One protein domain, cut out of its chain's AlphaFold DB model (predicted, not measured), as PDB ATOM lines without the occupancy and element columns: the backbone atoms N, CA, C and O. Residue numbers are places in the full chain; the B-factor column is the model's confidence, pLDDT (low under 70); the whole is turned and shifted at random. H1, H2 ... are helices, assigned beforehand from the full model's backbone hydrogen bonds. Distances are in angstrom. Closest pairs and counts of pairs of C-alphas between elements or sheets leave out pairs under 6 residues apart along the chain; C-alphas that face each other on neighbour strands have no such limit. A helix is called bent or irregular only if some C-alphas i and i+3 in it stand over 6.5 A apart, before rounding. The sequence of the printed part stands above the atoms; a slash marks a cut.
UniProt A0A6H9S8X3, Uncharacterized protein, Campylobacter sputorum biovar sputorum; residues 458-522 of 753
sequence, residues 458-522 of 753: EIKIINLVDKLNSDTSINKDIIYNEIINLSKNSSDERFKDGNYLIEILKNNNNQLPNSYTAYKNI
ATOM      1  N   GLU A 458     177.438 226.009 160.880       82.75
ATOM      2  CA  GLU A 458     177.201 224.626 160.444       82.75
ATOM      3  C   GLU A 458     178.094 223.644 161.213       82.75
ATOM      4  O   GLU A 458     177.632 222.650 161.771       82.75
ATOM      5  N   ILE A 459     179.378 223.974 161.346       77.94
ATOM      6  CA  ILE A 459     180.360 223.124 162.029       77.94
ATOM      7  C   ILE A 459     180.134 223.142 163.540       77.94
ATOM      8  O   ILE A 459     180.235 222.107 164.200       77.94
ATOM      9  N   LYS A 460     179.767 224.299 164.109       84.94
ATOM     10  CA  LYS A 460     179.342 224.379 165.514       84.94
ATOM     11  C   LYS A 460     178.112 223.512 165.767       84.94
ATOM     12  O   LYS A 460     178.101 222.787 166.757       84.94
ATOM     13  N   ILE A 461     177.122 223.543 164.875       88.44
ATOM     14  CA  ILE A 461     175.925 222.700 164.967       88.44
ATOM     15  C   ILE A 461     176.317 221.221 164.937       88.44
ATOM     16  O   ILE A 461     175.927 220.481 165.835       88.44
ATOM     17  N   ILE A 462     177.148 220.790 163.986       85.44
ATOM     18  CA  ILE A 462     177.595 219.388 163.889       85.44
ATOM     19  C   ILE A 462     178.357 218.951 165.145       85.44
ATOM     20  O   ILE A 462     178.087 217.882 165.688       85.44
ATOM     21  N   ASN A 463     179.247 219.796 165.669       84.19
ATOM     22  CA  ASN A 463     179.964 219.515 166.915       84.19
ATOM     23  C   ASN A 463     179.014 219.395 168.119       84.19
ATOM     24  O   ASN A 463     179.220 218.549 168.990       84.19
ATOM     25  N   LEU A 464     177.971 220.226 168.186       89.62
ATOM     26  CA  LEU A 464     176.935 220.141 169.219       89.62
ATOM     27  C   LEU A 464     176.115 218.848 169.097       89.62
ATOM     28  O   LEU A 464     175.798 218.235 170.117       89.62
ATOM     29  N   VAL A 465     175.831 218.397 167.874       89.25
ATOM     30  CA  VAL A 465     175.177 217.107 167.600       89.25
ATOM     31  C   VAL A 465     176.063 215.931 168.028       89.25
ATOM     32  O   VAL A 465     175.604 215.033 168.732       89.25
ATOM     33  N   ASP A 466     177.358 215.958 167.714       85.94
ATOM     34  CA  ASP A 466     178.306 214.934 168.175       85.94
ATOM     35  C   ASP A 466     178.437 214.924 169.707       85.94
ATOM     36  O   ASP A 466     178.573 213.862 170.323       85.94
ATOM     37  N   LYS A 467     178.328 216.094 170.349       86.12
ATOM     38  CA  LYS A 467     178.286 216.226 171.810       86.12
ATOM     39  C   LYS A 467     177.023 215.604 172.416       86.12
ATOM     40  O   LYS A 467     177.117 214.923 173.434       86.12
ATOM     41  N   LEU A 468     175.860 215.785 171.780       87.31
ATOM     42  CA  LEU A 468     174.599 215.145 172.191       87.31
ATOM     43  C   LEU A 468     174.681 213.613 172.160       87.31
ATOM     44  O   LEU A 468     174.046 212.955 172.982       87.31
ATOM     45  N   ASN A 469     175.452 213.061 171.221       82.44
ATOM     46  CA  ASN A 469     175.637 211.618 171.066       82.44
ATOM     47  C   ASN A 469     176.694 211.024 172.003       82.44
ATOM     48  O   ASN A 469     176.611 209.847 172.348       82.44
ATOM     49  N   SER A 470     177.692 211.814 172.408       81.69
ATOM     50  CA  SER A 470     178.841 211.335 173.186       81.69
ATOM     51  C   SER A 470     178.696 211.505 174.701       81.69
ATOM     52  O   SER A 470     179.326 210.754 175.445       81.69
ATOM     53  N   ASP A 471     177.866 212.437 175.177       82.06
ATOM     54  CA  ASP A 471     177.700 212.717 176.608       82.06
ATOM     55  C   ASP A 471     176.222 212.701 177.032       82.06
ATOM     56  O   ASP A 471     175.454 213.644 176.824       82.06
ATOM     57  N   THR A 472     175.830 211.613 177.697       74.81
ATOM     58  CA  THR A 472     174.462 211.387 178.186       74.81
ATOM     59  C   THR A 472     174.076 212.266 179.381       74.81
ATOM     60  O   THR A 472     172.916 212.241 179.788       74.81
ATOM     61  N   SER A 473     175.017 213.009 179.977       79.38
ATOM     62  CA  SER A 473     174.773 213.864 181.151       79.38
ATOM     63  C   SER A 473     174.358 215.299 180.803       79.38
ATOM     64  O   SER A 473     173.952 216.064 181.682       79.38
ATOM     65  N   ILE A 474     174.430 215.672 179.523       82.44
ATOM     66  CA  ILE A 474     174.142 217.026 179.052       82.44
ATOM     67  C   ILE A 474     172.638 217.294 179.006       82.44
ATOM     68  O   ILE A 474     171.841 216.482 178.537       82.44
ATOM     69  N   ASN A 475     172.250 218.501 179.426       86.19
ATOM     70  CA  ASN A 475     170.899 218.999 179.206       86.19
ATOM     71  C   ASN A 475     170.675 219.281 177.707       86.19
ATOM     72  O   ASN A 475     171.171 220.276 177.171       86.19
ATOM     73  N   LYS A 476     169.911 218.398 177.054       88.75
ATOM     74  CA  LYS A 476     169.620 218.456 175.617       88.75
ATOM     75  C   LYS A 476     168.944 219.762 175.196       88.75
ATOM     76  O   LYS A 476     169.279 220.287 174.140       88.75
ATOM     77  N   ASP A 477     168.081 220.337 176.035       88.94
ATOM     78  CA  ASP A 477     167.350 221.567 175.705       88.94
ATOM     79  C   ASP A 477     168.283 222.776 175.556       88.94
ATOM     80  O   ASP A 477     168.029 223.666 174.745       88.94
ATOM     81  N   ILE A 478     169.392 222.811 176.303       91.38
ATOM     82  CA  ILE A 478     170.401 223.870 176.161       91.38
ATOM     83  C   ILE A 478     171.062 223.772 174.786       91.38
ATOM     84  O   ILE A 478     171.157 224.771 174.077       91.38
ATOM     85  N   ILE A 479     171.464 222.561 174.397       92.19
ATOM     86  CA  ILE A 479     172.115 222.325 173.107       92.19
ATOM     87  C   ILE A 479     171.153 222.604 171.950       92.19
ATOM     88  O   ILE A 479     171.531 223.266 170.989       92.19
ATOM     89  N   TYR A 480     169.897 222.163 172.054       94.12
ATOM     90  CA  TYR A 480     168.884 222.428 171.035       94.12
ATOM     91  C   TYR A 480     168.650 223.932 170.829       94.12
ATOM     92  O   TYR A 480     168.621 224.399 169.691       94.12
ATOM     93  N   ASN A 481     168.570 224.716 171.907       94.25
ATOM     94  CA  ASN A 481     168.460 226.175 171.806       94.25
ATOM     95  C   ASN A 481     169.705 226.823 171.177       94.25
ATOM     96  O   ASN A 481     169.593 227.809 170.446       94.25
ATOM     97  N   GLU A 482     170.896 226.288 171.451       94.56
ATOM     98  CA  GLU A 482     172.139 226.765 170.842       94.56
ATOM     99  C   GLU A 482     172.176 226.478 169.334       94.56
ATOM    100  O   GLU A 482     172.462 227.387 168.553       94.56
ATOM    101  N   ILE A 483     171.783 225.269 168.916       94.25
ATOM    102  CA  ILE A 483     171.640 224.894 167.500       94.25
ATOM    103  C   ILE A 483     170.677 225.851 166.790       94.25
ATOM    104  O   ILE A 483     171.040 226.414 165.757       94.25
ATOM    105  N   ILE A 484     169.496 226.117 167.360       94.56
ATOM    106  CA  ILE A 484     168.507 227.045 166.780       94.56
ATOM    107  C   ILE A 484     169.091 228.451 166.590       94.56
ATOM    108  O   ILE A 484     168.827 229.116 165.587       94.56
ATOM    109  N   ASN A 485     169.890 228.932 167.540       94.56
ATOM    110  CA  ASN A 485     170.497 230.257 167.440       94.56
ATOM    111  C   ASN A 485     171.621 230.324 166.402       94.56
ATOM    112  O   ASN A 485     171.717 231.323 165.690       94.56
ATOM    113  N   LEU A 486     172.445 229.281 166.300       92.88
ATOM    114  CA  LEU A 486     173.492 229.187 165.281       92.88
ATOM    115  C   LEU A 486     172.892 229.113 163.872       92.88
ATOM    116  O   LEU A 486     173.345 229.834 162.986       92.88
ATOM    117  N   SER A 487     171.828 228.325 163.710       91.19
ATOM    118  CA  SER A 487     171.127 228.076 162.439       91.19
ATOM    119  C   SER A 487     170.748 229.365 161.699       91.19
ATOM    120  O   SER A 487     170.935 229.480 160.493       91.19
ATOM    121  N   LYS A 488     170.337 230.408 162.433       90.06
ATOM    122  CA  LYS A 488     169.939 231.716 161.873       90.06
ATOM    123  C   LYS A 488     171.026 232.424 161.059       90.06
ATOM    124  O   LYS A 488     170.699 233.281 160.247       90.06
ATOM    125  N   ASN A 489     172.297 232.117 161.316       87.19
ATOM    126  CA  ASN A 489     173.439 232.732 160.636       87.19
ATOM    127  C   ASN A 489     174.112 231.779 159.644       87.19
ATOM    128  O   ASN A 489     175.184 232.098 159.132       87.19
ATOM    129  N   SER A 490     173.532 230.600 159.423       82.88
ATOM    130  CA  SER A 490     174.073 229.623 158.493       82.88
ATOM    131  C   SER A 490     173.977 230.127 157.052       82.88
ATOM    132  O   SER A 490     172.978 230.713 156.630       82.88
ATOM    133  N   SER A 491     175.050 229.892 156.306       77.25
ATOM    134  CA  SER A 491     175.122 230.105 154.861       77.25
ATOM    135  C   SER A 491     174.471 228.973 154.060       77.25
ATOM    136  O   SER A 491     174.027 229.208 152.940       77.25
ATOM    137  N   ASP A 492     174.376 227.778 154.643       78.31
ATOM    138  CA  ASP A 492     173.809 226.585 154.021       78.31
ATOM    139  C   ASP A 492     172.317 226.437 154.355       78.31
ATOM    140  O   ASP A 492     171.924 226.413 155.522       78.31
ATOM    141  N   GLU A 493     171.472 226.316 153.327       78.69
ATOM    142  CA  GLU A 493     170.009 226.252 153.480       78.69
ATOM    143  C   GLU A 493     169.561 225.118 154.405       78.69
ATOM    144  O   GLU A 493     168.632 225.296 155.195       78.69
ATOM    145  N   ARG A 494     170.286 223.998 154.405       81.50
ATOM    146  CA  ARG A 494     169.951 222.800 155.185       81.50
ATOM    147  C   ARG A 494     170.077 223.024 156.685       81.50
ATOM    148  O   ARG A 494     169.438 222.319 157.463       81.50
ATOM    149  N   PHE A 495     170.884 224.004 157.089       86.00
ATOM    150  CA  PHE A 495     171.078 224.396 158.482       86.00
ATOM    151  C   PHE A 495     170.319 225.671 158.864       86.00
ATOM    152  O   PHE A 495     170.379 226.063 160.028       86.00
ATOM    153  N   LYS A 496     169.609 226.338 157.939       87.81
ATOM    154  CA  LYS A 496     168.916 227.607 158.238       87.81
ATOM    155  C   LYS A 496     167.709 227.422 159.157       87.81
ATOM    156  O   LYS A 496     167.494 228.256 160.042       87.81
ATOM    157  N   ASP A 497     166.931 226.352 158.981       88.69
ATOM    158  CA  ASP A 497     165.792 226.058 159.858       88.69
ATOM    159  C   ASP A 497     166.209 225.211 161.064       88.69
ATOM    160  O   ASP A 497     166.170 223.979 161.071       88.69
ATOM    161  N   GLY A 498     166.594 225.909 162.130       90.75
ATOM    162  CA  GLY A 498     166.995 225.272 163.376       90.75
ATOM    163  C   GLY A 498     165.887 224.462 164.050       90.75
ATOM    164  O   GLY A 498     166.197 223.480 164.715       90.75
ATOM    165  N   ASN A 499     164.609 224.831 163.903       90.94
ATOM    166  CA  ASN A 499     163.522 224.082 164.542       90.94
ATOM    167  C   ASN A 499     163.334 222.730 163.859       90.94
ATOM    168  O   ASN A 499     163.228 221.709 164.542       90.94
ATOM    169  N   TYR A 500     163.356 222.734 162.527       90.06
ATOM    170  CA  TYR A 500     163.280 221.518 161.734       90.06
ATOM    171  C   TYR A 500     164.488 220.601 161.978       90.06
ATOM    172  O   TYR A 500     164.328 219.397 162.178       90.06
ATOM    173  N   LEU A 501     165.697 221.164 162.111       90.31
ATOM    174  CA  LEU A 501     166.876 220.397 162.531       90.31
ATOM    175  C   LEU A 501     166.663 219.669 163.868       90.31
ATOM    176  O   LEU A 501     167.017 218.498 164.002       90.31
ATOM    177  N   ILE A 502     166.087 220.340 164.873       92.69
ATOM    178  CA  ILE A 502     165.818 219.704 166.173       92.69
ATOM    179  C   ILE A 502     164.801 218.570 166.039       92.69
ATOM    180  O   ILE A 502     164.917 217.566 166.744       92.69
ATOM    181  N   GLU A 503     163.818 218.708 165.159       90.12
ATOM    182  CA  GLU A 503     162.844 217.655 164.878       90.12
ATOM    183  C   GLU A 503     163.510 216.407 164.290       90.12
ATOM    184  O   GLU A 503     163.337 215.319 164.844       90.12
ATOM    185  N   ILE A 504     164.362 216.570 163.269       89.19
ATOM    186  CA  ILE A 504     165.161 215.470 162.705       89.19
ATOM    187  C   ILE A 504     165.958 214.776 163.811       89.19
ATOM    188  O   ILE A 504     165.888 213.554 163.952       89.19
ATOM    189  N   LEU A 505     166.676 215.551 164.633       91.06
ATOM    190  CA  LEU A 505     167.499 215.014 165.719       91.06
ATOM    191  C   LEU A 505     166.659 214.234 166.739       91.06
ATOM    192  O   LEU A 505     167.069 213.161 167.177       91.06
ATOM    193  N   LYS A 506     165.479 214.733 167.113       90.06
ATOM    194  CA  LYS A 506     164.584 214.039 168.052       90.06
ATOM    195  C   LYS A 506     164.050 212.731 167.475       90.06
ATOM    196  O   LYS A 506     163.997 211.741 168.202       90.06
ATOM    197  N   ASN A 507     163.709 212.719 166.190       87.44
ATOM    198  CA  ASN A 507     163.149 211.549 165.512       87.44
ATOM    199  C   ASN A 507     164.208 210.479 165.199       87.44
ATOM    200  O   ASN A 507     163.880 209.298 165.101       87.44
ATOM    201  N   ASN A 508     165.482 210.870 165.100       88.56
ATOM    202  CA  ASN A 508     166.563 210.016 164.605       88.56
ATOM    203  C   ASN A 508     167.709 209.823 165.605       88.56
ATOM    204  O   ASN A 508     168.873 209.790 165.220       88.56
ATOM    205  N   ASN A 509     167.411 209.704 166.903       88.19
ATOM    206  CA  ASN A 509     168.422 209.444 167.942       88.19
ATOM    207  C   ASN A 509     169.619 210.425 167.905       88.19
ATOM    208  O   ASN A 509     170.763 210.030 168.108       88.19
ATOM    209  N   ASN A 510     169.342 211.706 167.655       87.81
ATOM    210  CA  ASN A 510     170.298 212.798 167.444       87.81
ATOM    211  C   ASN A 510     171.299 212.563 166.295       87.81
ATOM    212  O   ASN A 510     172.446 213.005 166.372       87.81
ATOM    213  N   GLN A 511     170.885 211.878 165.231       87.00
ATOM    214  CA  GLN A 511     171.658 211.745 163.997       87.00
ATOM    215  C   GLN A 511     171.166 212.726 162.927       87.00
ATOM    216  O   GLN A 511     170.016 213.164 162.951       87.00
ATOM    217  N   LEU A 512     172.059 213.066 161.997       85.88
ATOM    218  CA  LEU A 512     171.760 213.859 160.803       85.88
ATOM    219  C   LEU A 512     171.943 212.989 159.545       85.88
ATOM    220  O   LEU A 512     172.797 212.097 159.575       85.88
ATOM    221  N   PRO A 513     171.183 213.239 158.460       81.69
ATOM    222  CA  PRO A 513     171.351 212.545 157.179       81.69
ATOM    223  C   PRO A 513     172.767 212.697 156.606       81.69
ATOM    224  O   PRO A 513     173.478 213.648 156.943       81.69
ATOM    225  N   ASN A 514     173.183 211.794 155.708       76.56
ATOM    226  CA  ASN A 514     174.539 211.814 155.144       76.56
ATOM    227  C   ASN A 514     174.872 213.133 154.446       76.56
ATOM    228  O   ASN A 514     176.001 213.615 154.589       76.56
ATOM    229  N   SER A 515     173.892 213.753 153.786       73.94
ATOM    230  CA  SER A 515     174.026 215.069 153.161       73.94
ATOM    231  C   SER A 515     174.618 216.111 154.127       73.94
ATOM    232  O   SER A 515     175.478 216.900 153.733       73.94
ATOM    233  N   TYR A 516     174.308 216.060 155.425       76.31
ATOM    234  CA  TYR A 516     174.807 216.997 156.446       76.31
ATOM    235  C   TYR A 516     176.227 216.719 156.955       76.31
ATOM    236  O   TYR A 516     176.826 217.565 157.622       76.31
ATOM    237  N   THR A 517     176.773 215.528 156.713       64.50
ATOM    238  CA  THR A 517     177.970 215.043 157.425       64.50
ATOM    239  C   THR A 517     179.301 215.370 156.746       64.50
ATOM    240  O   THR A 517     180.351 215.178 157.364       64.50
ATOM    241  N   ALA A 518     179.289 215.932 155.533       61.22
ATOM    242  CA  ALA A 518     180.507 216.226 154.764       61.22
ATOM    243  C   ALA A 518     181.512 217.138 155.499       61.22
ATOM    244  O   ALA A 518     182.721 217.016 155.311       61.22
ATOM    245  N   TYR A 519     181.036 217.988 156.413       59.59
ATOM    246  CA  TYR A 519     181.871 218.875 157.229       59.59
ATOM    247  C   TYR A 519     182.805 218.141 158.219       59.59
ATOM    248  O   TYR A 519     183.695 218.773 158.789       59.59
ATOM    249  N   LYS A 520     182.638 216.831 158.468       51.31
ATOM    250  CA  LYS A 520     183.385 216.094 159.514       51.31
ATOM    251  C   LYS A 520     184.847 215.758 159.163       51.31
ATOM    252  O   LYS A 520     185.622 215.449 160.069       51.31
ATOM    253  N   ASN A 521     185.255 215.833 157.894       45.84
ATOM    254  CA  ASN A 521     186.459 215.145 157.395       45.84
ATOM    255  C   ASN A 521     187.760 215.973 157.309       45.84
ATOM    256  O   ASN A 521     188.733 215.497 156.729       45.84
ATOM    257  N   ILE A 522     187.837 217.185 157.874       51.69
ATOM    258  CA  ILE A 522     188.995 218.075 157.644       51.69
ATOM    259  C   ILE A 522     189.547 218.615 158.963       51.69
ATOM    260  O   ILE A 522     189.027 219.576 159.529       51.69
TER     261      ILE A 522
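Overview. This is residues 458 to 522 of the 753 residues of an uncharacterized protein of Campylobacter sputorum biovar sputorum (UniProt A0A6H9S8X3). Two helices side by side, H1 and H2, make a helical hairpin, and H4 crosses slantwise on H2, so that the centres of the three form a triangle. Short H3 and the poorly formed H5 lie toward the end of this body where H1 begins and H2 ends, H5 crossing the first part of H1, while the turn at residues 470 to 475 sticks out at the opposite end. The printed part has 65 residues with five named helices, in the order H1, H2, H3, H4, H5, and no named strand; its class is all helix. It is compact, with a radius of gyration of the C-alphas of 10.9 A, and spans 31 by 24 by 20 A.

Arrangement. H1, residues 458 to 470, is the longest helix, and it touches H2, residues 476 to 487, at a shallow tilt of 13 degrees, opposite ways. The closest C-alphas of this hairpin are those of Ile 461 and Ile 483, 5.4 A apart. H2 touches H4, residues 498 to 507, at a steep tilt of 40 degrees, opposite ways; their closest C-alphas are those of Ile 484 and Gly 498, 4.1 A apart. H1 and H4 are near each other, with 5 pairs of C-alphas within 10 A. With residues 459 to 462 alone, H1 touches H5, residues 514 to 521, about perpendicular at 88 degrees; their closest C-alphas are those of Ile 459 and Tyr 519, 6.6 A apart. H5 is irregular: C-alphas 516 and 519 are 7.4 A apart, and its line is a rough one. H5 is apart from H2 and H4. H3, residues 493 to 496, is close to but not clearly touching H2, the closest C-alphas being those of Ser 487 and Lys 496, 4.8 A apart. The helix packing is mostly crossed, but only just: of 3 touching pairs with a tilt, 1 is at a shallow tilt. In H1, H2 and H4 every O i to N i+4 pair is within hydrogen-bond range; in H5 0 of 4 are, beside 2 of 5 O i to N i+3 pairs, and H3 is too short for an O i to N i+4 pair.

Along the chain. H1 begins at C-alpha 458, (177.201, 224.626, 160.444), and is 18.5 A long from first to last C-alpha. H2 is 16.4 A long and ends at C-alpha 487, (171.127, 228.076, 162.439). H4 is 14.4 A long, H5 12.6 A, and H3 5.1 A. H5 ends at C-alpha 521, (186.459, 215.145, 157.395).

Size, cuts and confidence. The two C-alphas farthest apart are those of Ser 473 and Ser 491, at 30.9 A. The printed part has no cut. The links from H1 to H2, H2 to H3 and H3 to H4 are tight, and that from H4 to H5 is short. Residues 470 to 475, of which 470 belongs to H1, stand free. The mean pLDDT of the printed part is 83.7, and residues 517 to 522 are under 70.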